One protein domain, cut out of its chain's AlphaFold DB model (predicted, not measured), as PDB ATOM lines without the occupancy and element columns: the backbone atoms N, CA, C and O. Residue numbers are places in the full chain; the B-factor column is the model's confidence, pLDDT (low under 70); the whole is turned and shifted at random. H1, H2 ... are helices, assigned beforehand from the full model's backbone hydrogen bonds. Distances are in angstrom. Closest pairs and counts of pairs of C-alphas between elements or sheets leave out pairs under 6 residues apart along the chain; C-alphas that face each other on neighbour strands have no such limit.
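What this domain is: This is residues 2 to 56, 97 to 118 and 134 to 187 of the 202 residues of an uncharacterized protein of Aspergillus sclerotialis (UniProt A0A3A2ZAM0). Four helices, H1, H3, H4 and H5, make a long up-and-down bundle, each running against the one before; H2 slants off one end and short H6 sits at the other. The 131 printed residues hold six named helices and no named strand: all helix. The whole is only just compact, close to loose, with a radius of gyration of the C-alphas of 16.7 A, spanning 57 by 29 by 20 A.

Where its parts are: Find C-alpha 2 at (-48.025, -4.554, -9.621); H1 runs 35.9 A from there to residue 26. Next come H2, residues 35 to 51, H3, 98 to 114, H4, 134 to 155, H5, 163 to 181, and H6, 183 to 186, ending at (-49.944, -8.602, -1.469).

How they stand to each other: Look at Val 12 and Ile 169, the closest C-alphas where H1 touches H5, 5.6 A apart. H4 and H5 form a hairpin at 15 degrees. H2 touches H3 about perpendicular, at 74 degrees. In H1 to H5 every O i to N i+4 pair is within hydrogen-bond range.

The domain as a whole: Residues 57 to 96 and 119 to 133 are not printed; the C-alpha gaps are 9.3 A and 10.1 A. Residues 52 to 56, 116 to 118 and 134 have pLDDT under 70.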
ATOM      1  N   ASP A   2     -47.984  -4.769  -8.168       84.44
ATOM      2  CA  ASP A   2     -48.025  -4.554  -9.621       84.44
ATOM      3  C   ASP A   2     -46.808  -3.806 -10.171       84.44
ATOM      4  O   ASP A   2     -46.237  -4.231 -11.166       84.44
ATOM      5  N   ARG A   3     -46.349  -2.749  -9.484       86.94
ATOM      6  CA  ARG A   3     -45.149  -2.001  -9.887       86.94
ATOM      7  C   ARG A   3     -43.890  -2.874  -9.914       86.94
ATOM      8  O   ARG A   3     -43.292  -3.015 -10.968       86.94
ATOM      9  N   LEU A   4     -43.525  -3.493  -8.787       88.38
ATOM     10  CA  LEU A   4     -42.354  -4.376  -8.707       88.38
ATOM     11  C   LEU A   4     -42.478  -5.563  -9.674       88.38
ATOM     12  O   LEU A   4     -41.507  -5.914 -10.330       88.38
ATOM     13  N   TYR A   5     -43.671  -6.149  -9.791       89.50
ATOM     14  CA  TYR A   5     -43.925  -7.255 -10.711       89.50
ATOM     15  C   TYR A   5     -43.683  -6.842 -12.170       89.50
ATOM     16  O   TYR A   5     -42.965  -7.527 -12.890       89.50
ATOM     17  N   THR A   6     -44.219  -5.690 -12.580       91.00
ATOM     18  CA  THR A   6     -44.024  -5.135 -13.931       91.00
ATOM     19  C   THR A   6     -42.553  -4.811 -14.177       91.00
ATOM     20  O   THR A   6     -41.996  -5.246 -15.174       91.00
ATOM     21  N   THR A   7     -41.885  -4.141 -13.232       91.94
ATOM     22  CA  THR A   7     -40.458  -3.805 -13.344       91.94
ATOM     23  C   THR A   7     -39.588  -5.051 -13.504       91.94
ATOM     24  O   THR A   7     -38.673  -5.048 -14.323       91.94
ATOM     25  N   LEU A   8     -39.856  -6.119 -12.748       91.62
ATOM     26  CA  LEU A   8     -39.124  -7.380 -12.878       91.62
ATOM     27  C   LEU A   8     -39.400  -8.054 -14.228       91.62
ATOM     28  O   LEU A   8     -38.447  -8.492 -14.865       91.62
ATOM     29  N   GLY A   9     -40.660  -8.097 -14.675       92.56
ATOM     30  CA  GLY A   9     -41.035  -8.643 -15.984       92.56
ATOM     31  C   GLY A   9     -40.352  -7.910 -17.137       92.56
ATOM     32  O   GLY A   9     -39.606  -8.525 -17.893       92.56
ATOM     33  N   ASP A  10     -40.498  -6.585 -17.192       92.56
ATOM     34  CA  ASP A  10     -39.886  -5.742 -18.226       92.56
ATOM     35  C   ASP A  10     -38.356  -5.904 -18.253       92.56
ATOM     36  O   ASP A  10     -37.733  -5.939 -19.316       92.56
ATOM     37  N   SER A  11     -37.734  -6.022 -17.073       92.31
ATOM     38  CA  SER A  11     -36.288  -6.233 -16.960       92.31
ATOM     39  C   SER A  11     -35.860  -7.607 -17.470       92.31
ATOM     40  O   SER A  11     -34.852  -7.710 -18.164       92.31
ATOM     41  N   VAL A  12     -36.604  -8.666 -17.131       93.81
ATOM     42  CA  VAL A  12     -36.336 -10.030 -17.609       93.81
ATOM     43  C   VAL A  12     -36.435 -10.089 -19.130       93.81
ATOM     44  O   VAL A  12     -35.524 -10.613 -19.772       93.81
ATOM     45  N   ASP A  13     -37.482  -9.504 -19.708       94.06
ATOM     46  CA  ASP A  13     -37.672  -9.452 -21.158       94.06
ATOM     47  C   ASP A  13     -36.509  -8.723 -21.844       94.06
ATOM     48  O   ASP A  13     -35.895  -9.255 -22.772       94.06
ATOM     49  N   PHE A  14     -36.118  -7.559 -21.318       93.25
ATOM     50  CA  PHE A  14     -34.974  -6.797 -21.817       93.25
ATOM     51  C   PHE A  14     -33.648  -7.573 -21.726       93.25
ATOM     52  O   PHE A  14     -32.862  -7.600 -22.677       93.25
ATOM     53  N   PHE A  15     -33.372  -8.224 -20.593       93.00
ATOM     54  CA  PHE A  15     -32.140  -8.992 -20.415       93.00
ATOM     55  C   PHE A  15     -32.090 -10.222 -21.328       93.00
ATOM     56  O   PHE A  15     -31.026 -10.531 -21.870       93.00
ATOM     57  N   ASN A  16     -33.225 -10.888 -21.551       93.62
ATOM     58  CA  ASN A  16     -33.338 -11.992 -22.503       93.62
ATOM     59  C   ASN A  16     -33.135 -11.530 -23.952       93.62
ATOM     60  O   ASN A  16     -32.466 -12.224 -24.725       93.62
ATOM     61  N   GLU A  17     -33.663 -10.361 -24.321       93.56
ATOM     62  CA  GLU A  17     -33.449  -9.763 -25.644       93.56
ATOM     63  C   GLU A  17     -31.959  -9.486 -25.883       93.56
ATOM     64  O   GLU A  17     -31.410  -9.869 -26.919       93.56
ATOM     65  N   ILE A  18     -31.270  -8.897 -24.899       92.38
ATOM     66  CA  ILE A  18     -29.824  -8.652 -24.980       92.38
ATOM     67  C   ILE A  18     -29.036  -9.957 -25.080       92.38
ATOM     68  O   ILE A  18     -28.120 -10.034 -25.904       92.38
ATOM     69  N   ASP A  19     -29.356 -10.967 -24.261       93.06
ATOM     70  CA  ASP A  19     -28.648 -12.253 -24.291       93.06
ATOM     71  C   ASP A  19     -28.788 -12.916 -25.663       93.06
ATOM     72  O   ASP A  19     -27.792 -13.325 -26.261       93.06
ATOM     73  N   SER A  20     -30.016 -12.952 -26.185       94.12
ATOM     74  CA  SER A  20     -30.343 -13.554 -27.479       94.12
ATOM     75  C   SER A  20     -29.667 -12.806 -28.626       94.12
ATOM     76  O   SER A  20     -28.991 -13.417 -29.452       94.12
ATOM     77  N   SER A  21     -29.749 -11.472 -28.629       94.50
ATOM     78  CA  SER A  21     -29.086 -10.627 -29.624       94.50
ATOM     79  C   SER A  21     -27.565 -10.820 -29.610       94.50
ATOM     80  O   SER A  21     -26.946 -10.953 -30.665       94.50
ATOM     81  N   PHE A  22     -26.949 -10.907 -28.429       93.88
ATOM     82  CA  PHE A  22     -25.522 -11.200 -28.320       93.88
ATOM     83  C   PHE A  22     -25.180 -12.607 -28.824       93.88
ATOM     84  O   PHE A  22     -24.140 -12.805 -29.461       93.88
ATOM     85  N   GLU A  23     -26.028 -13.607 -28.559       93.44
ATOM     86  CA  GLU A  23     -25.819 -14.954 -29.086       93.44
ATOM     87  C   GLU A  23     -25.821 -14.993 -30.608       93.44
ATOM     88  O   GLU A  23     -24.959 -15.659 -31.186       93.44
ATOM     89  N   GLU A  24     -26.759 -14.287 -31.232       95.19
ATOM     90  CA  GLU A  24     -26.887 -14.193 -32.683       95.19
ATOM     91  C   GLU A  24     -25.695 -13.462 -33.307       95.19
ATOM     92  O   GLU A  24     -25.054 -14.006 -34.209       95.19
ATOM     93  N   GLU A  25     -25.333 -12.289 -32.779       93.62
ATOM     94  CA  GLU A  25     -24.206 -11.476 -33.261       93.62
ATOM     95  C   GLU A  25     -22.870 -12.218 -33.156       93.62
ATOM     96  O   GLU A  25     -22.017 -12.130 -34.041       93.62
ATOM     97  N   THR A  26     -22.685 -12.994 -32.088       94.25
ATOM     98  CA  THR A  26     -21.433 -13.721 -31.854       94.25
ATOM     99  C   THR A  26     -21.419 -15.134 -32.423       94.25
ATOM    100  O   THR A  26     -20.390 -15.808 -32.359       94.25
ATOM    101  N   LYS A  27     -22.525 -15.607 -33.009       95.00
ATOM    102  CA  LYS A  27     -22.669 -16.988 -33.493       95.00
ATOM    103  C   LYS A  27     -21.553 -17.396 -34.452       95.00
ATOM    104  O   LYS A  27     -21.011 -18.491 -34.322       95.00
ATOM    105  N   ALA A  28     -21.202 -16.514 -35.386       93.56
ATOM    106  CA  ALA A  28     -20.178 -16.780 -36.393       93.56
ATOM    107  C   ALA A  28     -18.758 -16.812 -35.808       93.56
ATOM    108  O   ALA A  28     -17.934 -17.598 -36.263       93.56
ATOM    109  N   VAL A  29     -18.481 -15.985 -34.792       92.75
ATOM    110  CA  VAL A  29     -17.131 -15.830 -34.224       92.75
ATOM    111  C   VAL A  29     -16.844 -16.792 -33.069       92.75
ATOM    112  O   VAL A  29     -15.688 -17.057 -32.751       92.75
ATOM    113  N   ARG A  30     -17.891 -17.364 -32.459       91.62
ATOM    114  CA  ARG A  30     -17.816 -18.222 -31.263       91.62
ATOM    115  C   ARG A  30     -16.921 -19.452 -31.434       91.62
ATOM    116  O   ARG A  30     -16.366 -19.931 -30.454       91.62
ATOM    117  N   THR A  31     -16.792 -19.983 -32.650       92.88
ATOM    118  CA  THR A  31     -16.027 -21.214 -32.921       92.88
ATOM    119  C   THR A  31     -14.514 -21.010 -32.900       92.88
ATOM    120  O   THR A  31     -13.785 -21.985 -32.736       92.88
ATOM    121  N   TYR A  32     -14.038 -19.772 -33.052       93.75
ATOM    122  CA  TYR A  32     -12.609 -19.453 -33.105       93.75
ATOM    123  C   TYR A  32     -12.186 -18.329 -32.149       93.75
ATOM    124  O   TYR A  32     -10.990 -18.112 -31.952       93.75
ATOM    125  N   ALA A  33     -13.133 -17.614 -31.537       92.94
ATOM    126  CA  ALA A  33     -12.850 -16.626 -30.506       92.94
ATOM    127  C   ALA A  33     -12.467 -17.296 -29.178       92.94
ATOM    128  O   ALA A  33     -13.067 -18.284 -28.754       92.94
ATOM    129  N   THR A  34     -11.485 -16.724 -28.482       93.81
ATOM    130  CA  THR A  34     -11.163 -17.131 -27.110       93.81
ATOM    131  C   THR A  34     -12.207 -16.590 -26.131       93.81
ATOM    132  O   THR A  34     -12.915 -15.624 -26.424       93.81
ATOM    133  N   ALA A  35     -12.275 -17.171 -24.928       90.38
ATOM    134  CA  ALA A  35     -13.176 -16.693 -23.876       90.38
ATOM    135  C   ALA A  35     -12.963 -15.201 -23.552       90.38
ATOM    136  O   ALA A  35     -13.932 -14.457 -23.453       90.38
ATOM    137  N   ALA A  36     -11.708 -14.745 -23.496       90.81
ATOM    138  CA  ALA A  36     -11.380 -13.341 -23.248       90.81
ATOM    139  C   ALA A  36     -11.927 -12.403 -24.340       90.81
ATOM    140  O   ALA A  36     -12.453 -11.338 -24.032       90.81
ATOM    141  N   VAL A  37     -11.864 -12.806 -25.616       92.69
ATOM    142  CA  VAL A  37     -12.451 -12.023 -26.720       92.69
ATOM    143  C   VAL A  37     -13.970 -11.935 -26.568       92.69
ATOM    144  O   VAL A  37     -14.544 -10.862 -26.736       92.69
ATOM    145  N   MET A  38     -14.626 -13.037 -26.202       93.44
ATOM    146  CA  MET A  38     -16.073 -13.056 -25.972       93.44
ATOM    147  C   MET A  38     -16.491 -12.164 -24.791       93.44
ATOM    148  O   MET A  38     -17.536 -11.519 -24.858       93.44
ATOM    149  N   GLU A  39     -15.683 -12.094 -23.731       91.69
ATOM    150  CA  GLU A  39     -15.914 -11.196 -22.591       91.69
ATOM    151  C   GLU A  39     -15.763  -9.716 -22.966       91.69
ATOM    152  O   GLU A  39     -16.562  -8.889 -22.529       91.69
ATOM    153  N   GLU A  40     -14.789  -9.364 -23.808       91.88
ATOM    154  CA  GLU A  40     -14.656  -7.992 -24.314       91.88
ATOM    155  C   GLU A  40     -15.821  -7.603 -25.232       91.88
ATOM    156  O   GLU A  40     -16.399  -6.529 -25.075       91.88
ATOM    157  N   LEU A  41     -16.246  -8.498 -26.131       93.38
ATOM    158  CA  LEU A  41     -17.439  -8.268 -26.954       93.38
ATOM    159  C   LEU A  41     -18.686  -8.057 -26.087       93.38
ATOM    160  O   LEU A  41     -19.513  -7.196 -26.391       93.38
ATOM    161  N   TRP A  42     -18.811  -8.811 -24.992       93.31
ATOM    162  CA  TRP A  42     -19.896  -8.636 -24.030       93.31
ATOM    163  C   TRP A  42     -19.861  -7.248 -23.374       93.31
ATOM    164  O   TRP A  42     -20.878  -6.552 -23.359       93.31
ATOM    165  N   LYS A  43     -18.691  -6.795 -22.906       91.00
ATOM    166  CA  LYS A  43     -18.518  -5.436 -22.360       91.00
ATOM    167  C   LYS A  43     -18.936  -4.367 -23.366       91.00
ATOM    168  O   LYS A  43     -19.656  -3.439 -23.003       91.00
ATOM    169  N   CYS A  44     -18.530  -4.513 -24.629       90.56
ATOM    170  CA  CYS A  44     -18.925  -3.600 -25.701       90.56
ATOM    171  C   CYS A  44     -20.443  -3.589 -25.915       90.56
ATOM    172  O   CYS A  44     -21.025  -2.515 -26.055       90.56
ATOM    173  N   LYS A  45     -21.094  -4.760 -25.897       90.69
ATOM    174  CA  LYS A  45     -22.552  -4.879 -26.033       90.69
ATOM    175  C   LYS A  45     -23.277  -4.122 -24.924       90.69
ATOM    176  O   LYS A  45     -24.142  -3.300 -25.218       90.69
ATOM    177  N   VAL A  46     -22.890  -4.344 -23.668       88.94
ATOM    178  CA  VAL A  46     -23.493  -3.652 -22.518       88.94
ATOM    179  C   VAL A  46     -23.236  -2.142 -22.600       88.94
ATOM    180  O   VAL A  46     -24.170  -1.354 -22.476       88.94
ATOM    181  N   ALA A  47     -22.015  -1.710 -22.920       87.00
ATOM    182  CA  ALA A  47     -21.700  -0.288 -23.078       87.00
ATOM    183  C   ALA A  47     -22.515   0.392 -24.199       87.00
ATOM    184  O   ALA A  47     -22.940   1.536 -24.049       87.00
ATOM    185  N   ALA A  48     -22.789  -0.309 -25.304       86.38
ATOM    186  CA  ALA A  48     -23.626   0.209 -26.387       86.38
ATOM    187  C   ALA A  48     -25.084   0.437 -25.951       86.38
ATOM    188  O   ALA A  48     -25.729   1.377 -26.420       86.38
ATOM    189  N   THR A  49     -25.599  -0.381 -25.027       84.44
ATOM    190  CA  THR A  49     -26.944  -0.177 -24.463       84.44
ATOM    191  C   THR A  49     -27.018   1.035 -23.535       84.44
ATOM    192  O   THR A  49     -28.051   1.699 -23.494       84.44
ATOM    193  N   GLU A  50     -25.915   1.388 -22.870       80.62
ATOM    194  CA  GLU A  50     -25.808   2.620 -22.077       80.62
ATOM    195  C   GLU A  50     -25.720   3.867 -22.963       80.62
ATOM    196  O   GLU A  50     -26.371   4.869 -22.689       80.62
ATOM    197  N   ALA A  51     -24.963   3.806 -24.063       74.44
ATOM    198  CA  ALA A  51     -24.760   4.950 -24.957       74.44
ATOM    199  C   ALA A  51     -26.051   5.430 -25.649       74.44
ATOM    200  O   ALA A  51     -26.166   6.598 -26.013       74.44
ATOM    201  N   GLY A  52     -27.024   4.533 -25.832       63.72
ATOM    202  CA  GLY A  52     -28.353   4.868 -26.344       63.72
ATOM    203  C   GLY A  52     -29.359   5.274 -25.264       63.72
ATOM    204  O   GLY A  52     -30.504   5.567 -25.610       63.72
ATOM    205  N   SER A  53     -28.969   5.252 -23.985       65.88
ATOM    206  CA  SER A  53     -29.862   5.518 -22.861       65.88
ATOM    207  C   SER A  53     -29.942   7.000 -22.533       65.88
ATOM    208  O   SER A  53     -28.941   7.712 -22.506       65.88
ATOM    209  N   THR A  54     -31.141   7.464 -22.190       57.81
ATOM    210  CA  THR A  54     -31.294   8.749 -21.495       57.81
ATOM    211  C   THR A  54     -31.042   8.494 -20.010       57.81
ATOM    212  O   THR A  54     -31.717   7.652 -19.420       57.81
ATOM    213  N   GLU A  55     -30.041   9.146 -19.405       51.72
ATOM    214  CA  GLU A  55     -29.793   9.034 -17.961       51.72
ATOM    215  C   GLU A  55     -31.063   9.433 -17.201       51.72
ATOM    216  O   GLU A  55     -31.433  10.608 -17.150       51.72
ATOM    217  N   ILE A  56     -31.723   8.462 -16.569       51.44
ATOM    218  CA  ILE A  56     -32.720   8.745 -15.540       51.44
ATOM    219  C   ILE A  56     -31.929   9.169 -14.300       51.44
ATOM    220  O   ILE A  56     -31.689   8.389 -13.385       51.44
ATOM    221  N   GLY A  97     -31.258   2.195 -20.509       81.81
ATOM    222  CA  GLY A  97     -30.050   1.391 -20.602       81.81
ATOM    223  C   GLY A  97     -30.043   0.246 -19.597       81.81
ATOM    224  O   GLY A  97     -30.898   0.138 -18.715       81.81
ATOM    225  N   PHE A  98     -29.025  -0.595 -19.703       85.69
ATOM    226  CA  PHE A  98     -28.816  -1.758 -18.853       85.69
ATOM    227  C   PHE A  98     -28.808  -1.417 -17.356       85.69
ATOM    228  O   PHE A  98     -29.515  -2.032 -16.556       85.69
ATOM    229  N   ASN A  99     -28.065  -0.380 -16.978       84.94
ATOM    230  CA  ASN A  99     -27.981   0.131 -15.616       84.94
ATOM    231  C   ASN A  99     -29.317   0.714 -15.139       84.94
ATOM    232  O   ASN A  99     -29.666   0.600 -13.967       84.94
ATOM    233  N   GLY A 100     -30.097   1.296 -16.050       86.31
ATOM    234  CA  GLY A 100     -31.410   1.843 -15.731       86.31
ATOM    235  C   GLY A 100     -32.396   0.769 -15.264       86.31
ATOM    236  O   GLY A 100     -33.115   0.990 -14.290       86.31
ATOM    237  N   TYR A 101     -32.394  -0.412 -15.889       88.31
ATOM    238  CA  TYR A 101     -33.209  -1.544 -15.429       88.31
ATOM    239  C   TYR A 101     -32.752  -2.059 -14.062       88.31
ATOM    240  O   TYR A 101     -33.575  -2.241 -13.168       88.31
ATOM    241  N   LEU A 102     -31.441  -2.194 -13.848       88.50
ATOM    242  CA  LEU A 102     -30.891  -2.615 -12.555       88.50
ATOM    243  C   LEU A 102     -31.253  -1.647 -11.421       88.50
ATOM    244  O   LEU A 102     -31.649  -2.082 -10.342       88.50
ATOM    245  N   GLN A 103     -31.167  -0.338 -11.665       87.69
ATOM    246  CA  GLN A 103     -31.555   0.686 -10.692       87.69
ATOM    247  C   GLN A 103     -33.052   0.658 -10.383       87.69
ATOM    248  O   GLN A 103     -33.442   0.838  -9.231       87.69
ATOM    249  N   ARG A 104     -33.898   0.426 -11.393       88.81
ATOM    250  CA  ARG A 104     -35.348   0.297 -11.197       88.81
ATOM    251  C   ARG A 104     -35.699  -0.927 -10.363       88.81
ATOM    252  O   ARG A 104     -36.513  -0.800  -9.453       88.81
ATOM    253  N   ILE A 105     -35.066  -2.071 -10.635       89.25
ATOM    254  CA  ILE A 105     -35.220  -3.282  -9.819       89.25
ATOM    255  C   ILE A 105     -34.844  -2.979  -8.366       89.25
ATOM    256  O   ILE A 105     -35.651  -3.217  -7.471       89.25
ATOM    257  N   ASP A 106     -33.660  -2.405  -8.136       87.75
ATOM    258  CA  ASP A 106     -33.174  -2.059  -6.794       87.75
ATOM    259  C   ASP A 106     -34.162  -1.151  -6.052       87.75
ATOM    260  O   ASP A 106     -34.578  -1.431  -4.928       87.75
ATOM    261  N   HIS A 107     -34.592  -0.085  -6.726       87.19
ATOM    262  CA  HIS A 107     -35.530   0.885  -6.186       87.19
ATOM    263  C   HIS A 107     -36.869   0.240  -5.813       87.19
ATOM    264  O   HIS A 107     -37.365   0.438  -4.706       87.19
ATOM    265  N   ASP A 108     -37.467  -0.528  -6.721       88.31
ATOM    266  CA  ASP A 108     -38.805  -1.079  -6.516       88.31
ATOM    267  C   ASP A 108     -38.809  -2.239  -5.508       88.31
ATOM    268  O   ASP A 108     -39.808  -2.447  -4.814       88.31
ATOM    269  N   ILE A 109     -37.689  -2.958  -5.368       87.44
ATOM    270  CA  ILE A 109     -37.484  -3.941  -4.297       87.44
ATOM    271  C   ILE A 109     -37.405  -3.238  -2.936       87.44
ATOM    272  O   ILE A 109     -38.092  -3.648  -1.997       87.44
ATOM    273  N   LEU A 110     -36.622  -2.160  -2.819       86.75
ATOM    274  CA  LEU A 110     -36.534  -1.384  -1.578       86.75
ATOM    275  C   LEU A 110     -37.882  -0.752  -1.214       86.75
ATOM    276  O   LEU A 110     -38.304  -0.840  -0.061       86.75
ATOM    277  N   ASP A 111     -38.598  -0.193  -2.189       84.88
ATOM    278  CA  ASP A 111     -39.956   0.332  -2.009       84.88
ATOM    279  C   ASP A 111     -40.897  -0.764  -1.471       84.88
ATOM    280  O   ASP A 111     -41.617  -0.556  -0.493       84.88
ATOM    281  N   ALA A 112     -40.824  -1.982  -2.021       83.38
ATOM    282  CA  ALA A 112     -41.601  -3.122  -1.538       83.38
ATOM    283  C   ALA A 112     -41.231  -3.567  -0.110       83.38
ATOM    284  O   ALA A 112     -42.115  -4.004   0.630       83.38
ATOM    285  N   ILE A 113     -39.963  -3.455   0.289       81.81
ATOM    286  CA  ILE A 113     -39.499  -3.790   1.645       81.81
ATOM    287  C   ILE A 113     -39.938  -2.725   2.659       81.81
ATOM    288  O   ILE A 113     -40.387  -3.072   3.755       81.81
ATOM    289  N   TYR A 114     -39.804  -1.440   2.320       78.06
ATOM    290  CA  TYR A 114     -39.949  -0.337   3.275       78.06
ATOM    291  C   TYR A 114     -41.343   0.291   3.304       78.06
ATOM    292  O   TYR A 114     -41.839   0.588   4.386       78.06
ATOM    293  N   CYS A 115     -42.006   0.474   2.161       70.69
ATOM    294  CA  CYS A 115     -43.304   1.161   2.103       70.69
ATOM    295  C   CYS A 115     -44.489   0.247   2.433       70.69
ATOM    296  O   CYS A 115     -45.636   0.688   2.486       70.69
ATOM    297  N   ARG A 116     -44.219  -1.041   2.641       66.50
ATOM    298  CA  ARG A 116     -45.238  -2.053   2.895       66.50
ATOM    299  C   ARG A 116     -45.353  -2.494   4.339       66.50
ATOM    300  O   ARG A 116     -46.314  -3.172   4.703       66.50
ATOM    301  N   TRP A 117     -44.356  -2.160   5.141       59.72
ATOM    302  CA  TRP A 117     -44.371  -2.513   6.540       59.72
ATOM    303  C   TRP A 117     -45.213  -1.487   7.296       59.72
ATOM    304  O   TRP A 117     -45.015  -0.292   7.068       59.72
ATOM    305  N   PRO A 118     -46.132  -1.901   8.185       54.25
ATOM    306  CA  PRO A 118     -46.783  -0.949   9.064       54.25
ATOM    307  C   PRO A 118     -45.702  -0.259   9.904       54.25
ATOM    308  O   PRO A 118     -45.092  -0.864  10.789       54.25
ATOM    309  N   THR A 134     -48.639 -11.677  10.927       67.31
ATOM    310  CA  THR A 134     -47.442 -10.838  10.963       67.31
ATOM    311  C   THR A 134     -46.220 -11.673  10.642       67.31
ATOM    312  O   THR A 134     -45.267 -11.173  10.045       67.31
ATOM    313  N   ASP A 135     -46.288 -12.963  10.961       72.56
ATOM    314  CA  ASP A 135     -45.241 -13.933  10.697       72.56
ATOM    315  C   ASP A 135     -45.155 -14.230   9.197       72.56
ATOM    316  O   ASP A 135     -44.058 -14.261   8.637       72.56
ATOM    317  N   SER A 136     -46.290 -14.376   8.507       72.31
ATOM    318  CA  SER A 136     -46.316 -14.551   7.048       72.31
ATOM    319  C   SER A 136     -45.810 -13.319   6.292       72.31
ATOM    320  O   SER A 136     -45.064 -13.459   5.317       72.31
ATOM    321  N   LEU A 137     -46.139 -12.107   6.752       74.12
ATOM    322  CA  LEU A 137     -45.602 -10.869   6.173       74.12
ATOM    323  C   LEU A 137     -44.105 -10.692   6.462       74.12
ATOM    324  O   LEU A 137     -43.361 -10.273   5.572       74.12
ATOM    325  N   GLN A 138     -43.642 -11.054   7.662       78.88
ATOM    326  CA  GLN A 138     -42.219 -11.023   8.007       78.88
ATOM    327  C   GLN A 138     -41.424 -12.007   7.143       78.88
ATOM    328  O   GLN A 138     -40.423 -11.624   6.546       78.88
ATOM    329  N   ARG A 139     -41.915 -13.242   6.976       81.12
ATOM    330  CA  ARG A 139     -41.295 -14.242   6.090       81.12
ATOM    331  C   ARG A 139     -41.225 -13.767   4.638       81.12
ATOM    332  O   ARG A 139     -40.220 -14.006   3.971       81.12
ATOM    333  N   LEU A 140     -42.272 -13.094   4.152       81.25
ATOM    334  CA  LEU A 140     -42.296 -12.481   2.820       81.25
ATOM    335  C   LEU A 140     -41.198 -11.426   2.675       81.25
ATOM    336  O   LEU A 140     -40.430 -11.462   1.714       81.25
ATOM    337  N   ARG A 141     -41.085 -10.530   3.657       82.06
ATOM    338  CA  ARG A 141     -40.050  -9.498   3.689       82.06
ATOM    339  C   ARG A 141     -38.645 -10.094   3.720       82.06
ATOM    340  O   ARG A 141     -37.815  -9.693   2.911       82.06
ATOM    341  N   ASP A 142     -38.388 -11.049   4.610       84.12
ATOM    342  CA  ASP A 142     -37.075 -11.685   4.743       84.12
ATOM    343  C   ASP A 142     -36.665 -12.365   3.435       84.12
ATOM    344  O   ASP A 142     -35.513 -12.293   3.013       84.12
ATOM    345  N   LYS A 143     -37.627 -12.974   2.738       84.69
ATOM    346  CA  LYS A 143     -37.374 -13.616   1.453       84.69
ATOM    347  C   LYS A 143     -37.066 -12.614   0.341       84.69
ATOM    348  O   LYS A 143     -36.123 -12.837  -0.411       84.69
ATOM    349  N   ILE A 144     -37.805 -11.506   0.257       84.81
ATOM    350  CA  ILE A 144     -37.502 -10.416  -0.686       84.81
ATOM    351  C   ILE A 144     -36.122  -9.822  -0.379       84.81
ATOM    352  O   ILE A 144     -35.343  -9.582  -1.296       84.81
ATOM    353  N   TRP A 145     -35.788  -9.650   0.902       86.19
ATOM    354  CA  TRP A 145     -34.484  -9.153   1.339       86.19
ATOM    355  C   TRP A 145     -33.337 -10.078   0.923       86.19
ATOM    356  O   TRP A 145     -32.326  -9.613   0.406       86.19
ATOM    357  N   VAL A 146     -33.476 -11.394   1.104       86.75
ATOM    358  CA  VAL A 146     -32.455 -12.355   0.652       86.75
ATOM    359  C   VAL A 146     -32.236 -12.258  -0.861       86.75
ATOM    360  O   VAL A 146     -31.086 -12.255  -1.301       86.75
ATOM    361  N   GLN A 147     -33.309 -12.096  -1.644       85.44
ATOM    362  CA  GLN A 147     -33.205 -11.936  -3.099       85.44
ATOM    363  C   GLN A 147     -32.582 -10.597  -3.512       85.44
ATOM    364  O   GLN A 147     -31.759 -10.580  -4.423       85.44
ATOM    365  N   ASP A 148     -32.891  -9.499  -2.816       85.25
ATOM    366  CA  ASP A 148     -32.211  -8.207  -2.992       85.25
ATOM    367  C   ASP A 148     -30.692  -8.355  -2.817       85.25
ATOM    368  O   ASP A 148     -29.904  -7.924  -3.659       85.25
ATOM    369  N   GLN A 149     -30.268  -9.029  -1.744       86.50
ATOM    370  CA  GLN A 149     -28.850  -9.233  -1.460       86.50
ATOM    371  C   GLN A 149     -28.165 -10.108  -2.516       86.50
ATOM    372  O   GLN A 149     -27.043  -9.797  -2.925       86.50
ATOM    373  N   ALA A 150     -28.828 -11.170  -2.985       85.62
ATOM    374  CA  ALA A 150     -28.316 -12.011  -4.065       85.62
ATOM    375  C   ALA A 150     -28.146 -11.205  -5.363       85.62
ATOM    376  O   ALA A 150     -27.058 -11.194  -5.944       85.62
ATOM    377  N   LEU A 151     -29.175 -10.448  -5.759       85.44
ATOM    378  CA  LEU A 151     -29.137  -9.578  -6.932       85.44
ATOM    379  C   LEU A 151     -27.982  -8.577  -6.839       85.44
ATOM    380  O   LEU A 151     -27.135  -8.552  -7.727       85.44
ATOM    381  N   ARG A 152     -27.844  -7.830  -5.735       85.50
ATOM    382  CA  ARG A 152     -26.746  -6.857  -5.548       85.50
ATOM    383  C   ARG A 152     -25.352  -7.472  -5.712       85.50
ATOM    384  O   ARG A 152     -24.450  -6.823  -6.248       85.50
ATOM    385  N   GLN A 153     -25.146  -8.713  -5.266       85.00
ATOM    386  CA  GLN A 153     -23.854  -9.398  -5.404       85.00
ATOM    387  C   GLN A 153     -23.515  -9.755  -6.859       85.00
ATOM    388  O   GLN A 153     -22.335  -9.752  -7.232       85.00
ATOM    389  N   ILE A 154     -24.528 -10.056  -7.671       85.19
ATOM    390  CA  ILE A 154     -24.376 -10.473  -9.071       85.19
ATOM    391  C   ILE A 154     -24.342  -9.249  -9.997       85.19
ATOM    392  O   ILE A 154     -23.526  -9.191 -10.918       85.19
ATOM    393  N   THR A 155     -25.146  -8.225  -9.709       81.62
ATOM    394  CA  THR A 155     -25.262  -6.998 -10.508       81.62
ATOM    395  C   THR A 155     -23.922  -6.283 -10.691       81.62
ATOM    396  O   THR A 155     -23.632  -5.767 -11.763       81.62
ATOM    397  N   ASN A 156     -23.031  -6.322  -9.699       75.69
ATOM    398  CA  ASN A 156     -21.693  -5.728  -9.825       75.69
ATOM    399  C   ASN A 156     -20.756  -6.493 -10.784       75.69
ATOM    400  O   ASN A 156     -19.725  -5.967 -11.207       75.69
ATOM    401  N   LYS A 157     -21.087  -7.744 -11.119       83.19
ATOM    402  CA  LYS A 157     -20.269  -8.639 -11.953       83.19
ATOM    403  C   LYS A 157     -20.769  -8.732 -13.392       83.19
ATOM    404  O   LYS A 157     -19.991  -9.084 -14.276       83.19
ATOM    405  N   ILE A 158     -22.017  -8.351 -13.644       82.19
ATOM    406  CA  ILE A 158     -22.690  -8.490 -14.943       82.19
ATOM    407  C   ILE A 158     -21.993  -7.748 -16.089       82.19
ATOM    408  O   ILE A 158     -21.958  -8.233 -17.216       82.19
ATOM    409  N   TYR A 159     -21.347  -6.620 -15.788       80.12
ATOM    410  CA  TYR A 159     -20.559  -5.858 -16.757       80.12
ATOM    411  C   TYR A 159     -19.277  -6.578 -17.171       80.12
ATOM    412  O   TYR A 159     -18.690  -6.250 -18.193       80.12
ATOM    413  N   ARG A 160     -18.799  -7.530 -16.364       79.38
ATOM    414  CA  ARG A 160     -17.531  -8.225 -16.602       79.38
ATOM    415  C   ARG A 160     -17.742  -9.527 -17.347       79.38
ATOM    416  O   ARG A 160     -16.945  -9.840 -18.221       79.38
ATOM    417  N   THR A 161     -18.785 -10.272 -16.993       85.38
ATOM    418  CA  THR A 161     -18.983 -11.629 -17.495       85.38
ATOM    419  C   THR A 161     -20.449 -11.888 -17.828       85.38
ATOM    420  O   THR A 161     -21.355 -11.700 -17.015       85.38
ATOM    421  N   ARG A 162     -20.680 -12.390 -19.044       87.88
ATOM    422  CA  ARG A 162     -22.009 -12.758 -19.544       87.88
ATOM    423  C   ARG A 162     -22.763 -13.771 -18.661       87.88
ATOM    424  O   ARG A 162     -23.966 -13.595 -18.496       87.88
ATOM    425  N   PRO A 163     -22.136 -14.803 -18.058       88.81
ATOM    426  CA  PRO A 163     -22.849 -15.752 -17.196       88.81
ATOM    427  C   PRO A 163     -23.629 -15.107 -16.042       88.81
ATOM    428  O   PRO A 163     -24.701 -15.597 -15.695       88.81
ATOM    429  N   CYS A 164     -23.156 -13.977 -15.507       87.69
ATOM    430  CA  CYS A 164     -23.856 -13.257 -14.444       87.69
ATOM    431  C   CYS A 164     -25.207 -12.675 -14.899       87.69
ATOM    432  O   CYS A 164     -26.089 -12.499 -14.066       87.69
ATOM    433  N   LEU A 165     -25.420 -12.429 -16.198       90.12
ATOM    434  CA  LEU A 165     -26.731 -12.028 -16.724       90.12
ATOM    435  C   LEU A 165     -27.780 -13.119 -16.504       90.12
ATOM    436  O   LEU A 165     -28.883 -12.836 -16.047       90.12
ATOM    437  N   LYS A 166     -27.419 -14.376 -16.784       89.25
ATOM    438  CA  LYS A 166     -28.320 -15.523 -16.606       89.25
ATOM    439  C   LYS A 166     -28.677 -15.731 -15.138       89.25
ATOM    440  O   LYS A 166     -29.798 -16.117 -14.829       89.25
ATOM    441  N   GLU A 167     -27.738 -15.448 -14.240       90.62
ATOM    442  CA  GLU A 167     -27.998 -15.452 -12.800       90.62
ATOM    443  C   GLU A 167     -28.976 -14.334 -12.404       90.62
ATOM    444  O   GLU A 167     -29.939 -14.617 -11.701       90.62
ATOM    445  N   VAL A 168     -28.812 -13.105 -12.913       89.25
ATOM    446  CA  VAL A 168     -29.766 -12.006 -12.651       89.25
ATOM    447  C   VAL A 168     -31.170 -12.336 -13.155       89.25
ATOM    448  O   VAL A 168     -32.128 -12.166 -12.402       89.25
ATOM    449  N   ILE A 169     -31.298 -12.842 -14.386       92.19
ATOM    450  CA  ILE A 169     -32.588 -13.265 -14.955       92.19
ATOM    451  C   ILE A 169     -33.244 -14.305 -14.043       92.19
ATOM    452  O   ILE A 169     -34.387 -14.135 -13.625       92.19
ATOM    453  N   LYS A 170     -32.489 -15.337 -13.645       92.06
ATOM    454  CA  LYS A 170     -32.976 -16.396 -12.757       92.06
ATOM    455  C   LYS A 170     -33.458 -15.856 -11.408       92.06
ATOM    456  O   LYS A 170     -34.499 -16.290 -10.922       92.06
ATOM    457  N   GLU A 171     -32.714 -14.947 -10.780       90.38
ATOM    458  CA  GLU A 171     -33.122 -14.352  -9.501       90.38
ATOM    459  C   GLU A 171     -34.401 -13.509  -9.642       90.38
ATOM    460  O   GLU A 171     -35.291 -13.603  -8.791       90.38
ATOM    461  N   CYS A 172     -34.538 -12.755 -10.740       90.75
ATOM    462  CA  CYS A 172     -35.754 -11.998 -11.050       90.75
ATOM    463  C   CYS A 172     -36.960 -12.926 -11.269       90.75
ATOM    464  O   CYS A 172     -38.010 -12.710 -10.665       90.75
ATOM    465  N   ASP A 173     -36.799 -14.002 -12.042       92.06
ATOM    466  CA  ASP A 173     -37.845 -15.007 -12.274       92.06
ATOM    467  C   ASP A 173     -38.276 -15.701 -10.981       92.06
ATOM    468  O   ASP A 173     -39.468 -15.895 -10.725       92.06
ATOM    469  N   MET A 174     -37.320 -16.058 -10.119       89.75
ATOM    470  CA  MET A 174     -37.637 -16.643  -8.816       89.75
ATOM    471  C   MET A 174     -38.458 -15.682  -7.955       89.75
ATOM    472  O   MET A 174     -39.385 -16.123  -7.264       89.75
ATOM    473  N   LEU A 175     -38.153 -14.382  -8.007       88.81
ATOM    474  CA  LEU A 175     -38.921 -13.363  -7.303       88.81
ATOM    475  C   LEU A 175     -40.324 -13.195  -7.907       88.81
ATOM    476  O   LEU A 175     -41.290 -13.187  -7.148       88.81
ATOM    477  N   LEU A 176     -40.465 -13.172  -9.235       90.56
ATOM    478  CA  LEU A 176     -41.760 -13.135  -9.930       90.56
ATOM    479  C   LEU A 176     -42.655 -14.323  -9.548       90.56
ATOM    480  O   LEU A 176     -43.796 -14.139  -9.119       90.56
ATOM    481  N   VAL A 177     -42.122 -15.548  -9.620       90.00
ATOM    482  CA  VAL A 177     -42.838 -16.771  -9.220       90.00
ATOM    483  C   VAL A 177     -43.249 -16.702  -7.750       90.00
ATOM    484  O   VAL A 177     -44.346 -17.127  -7.377       90.00
ATOM    485  N   TYR A 178     -42.374 -16.181  -6.892       86.88
ATOM    486  CA  TYR A 178     -42.673 -16.032  -5.476       86.88
ATOM    487  C   TYR A 178     -43.755 -14.977  -5.209       86.88
ATOM    488  O   TYR A 178     -44.641 -15.210  -4.383       86.88
ATOM    489  N   MET A 179     -43.728 -13.853  -5.925       87.31
ATOM    490  CA  MET A 179     -44.749 -12.808  -5.845       87.31
ATOM    491  C   MET A 179     -46.122 -13.324  -6.275       87.31
ATOM    492  O   MET A 179     -47.106 -13.025  -5.600       87.31
ATOM    493  N   GLU A 180     -46.199 -14.152  -7.319       88.19
ATOM    494  CA  GLU A 180     -47.469 -14.759  -7.736       88.19
ATOM    495  C   GLU A 180     -47.993 -15.738  -6.677       88.19
ATOM    496  O   GLU A 180     -49.158 -15.678  -6.287       88.19
ATOM    497  N   LYS A 181     -47.116 -16.580  -6.113       86.38
ATOM    498  CA  LYS A 181     -47.481 -17.519  -5.033       86.38
ATOM    499  C   LYS A 181     -47.953 -16.829  -3.758       86.38
ATOM    500  O   LYS A 181     -48.696 -17.419  -2.986       86.38
ATOM    501  N   THR A 182     -47.483 -15.611  -3.508       84.69
ATOM    502  CA  THR A 182     -47.802 -14.859  -2.289       84.69
ATOM    503  C   THR A 182     -48.820 -13.754  -2.522       84.69
ATOM    504  O   THR A 182     -49.073 -12.982  -1.604       84.69
ATOM    505  N   LYS A 183     -49.426 -13.665  -3.716       84.44
ATOM    506  CA  LYS A 183     -50.281 -12.558  -4.182       84.44
ATOM    507  C   LYS A 183     -51.361 -12.108  -3.199       84.44
ATOM    508  O   LYS A 183     -51.635 -10.916  -3.106       84.44
ATOM    509  N   GLU A 184     -51.926 -13.023  -2.424       80.56
ATOM    510  CA  GLU A 184     -52.926 -12.724  -1.388       80.56
ATOM    511  C   GLU A 184     -52.352 -11.879  -0.244       80.56
ATOM    512  O   GLU A 184     -52.952 -10.884   0.158       80.56
ATOM    513  N   LEU A 185     -51.124 -12.186   0.190       75.00
ATOM    514  CA  LEU A 185     -50.358 -11.365   1.137       75.00
ATOM    515  C   LEU A 185     -50.017 -10.000   0.543       75.00
ATOM    516  O   LEU A 185     -49.603  -9.091   1.266       75.00
ATOM    517  N   TRP A 186     -50.163  -9.855  -0.783       73.75
ATOM    518  CA  TRP A 186     -49.944  -8.602  -1.469       73.75
ATOM    519  C   TRP A 186     -51.145  -7.662  -1.571       73.75
ATOM    520  O   TRP A 186     -50.966  -6.495  -1.938       73.75
ATOM    521  N   GLN A 187     -52.337  -8.103  -1.204       71.62
ATOM    522  CA  GLN A 187     -53.500  -7.234  -1.223       71.62
ATOM    523  C   GLN A 187     -53.705  -6.629   0.164       71.62
ATOM    524  O   GLN A 187     -53.967  -7.328   1.142       71.62
TER     525      GLN A 187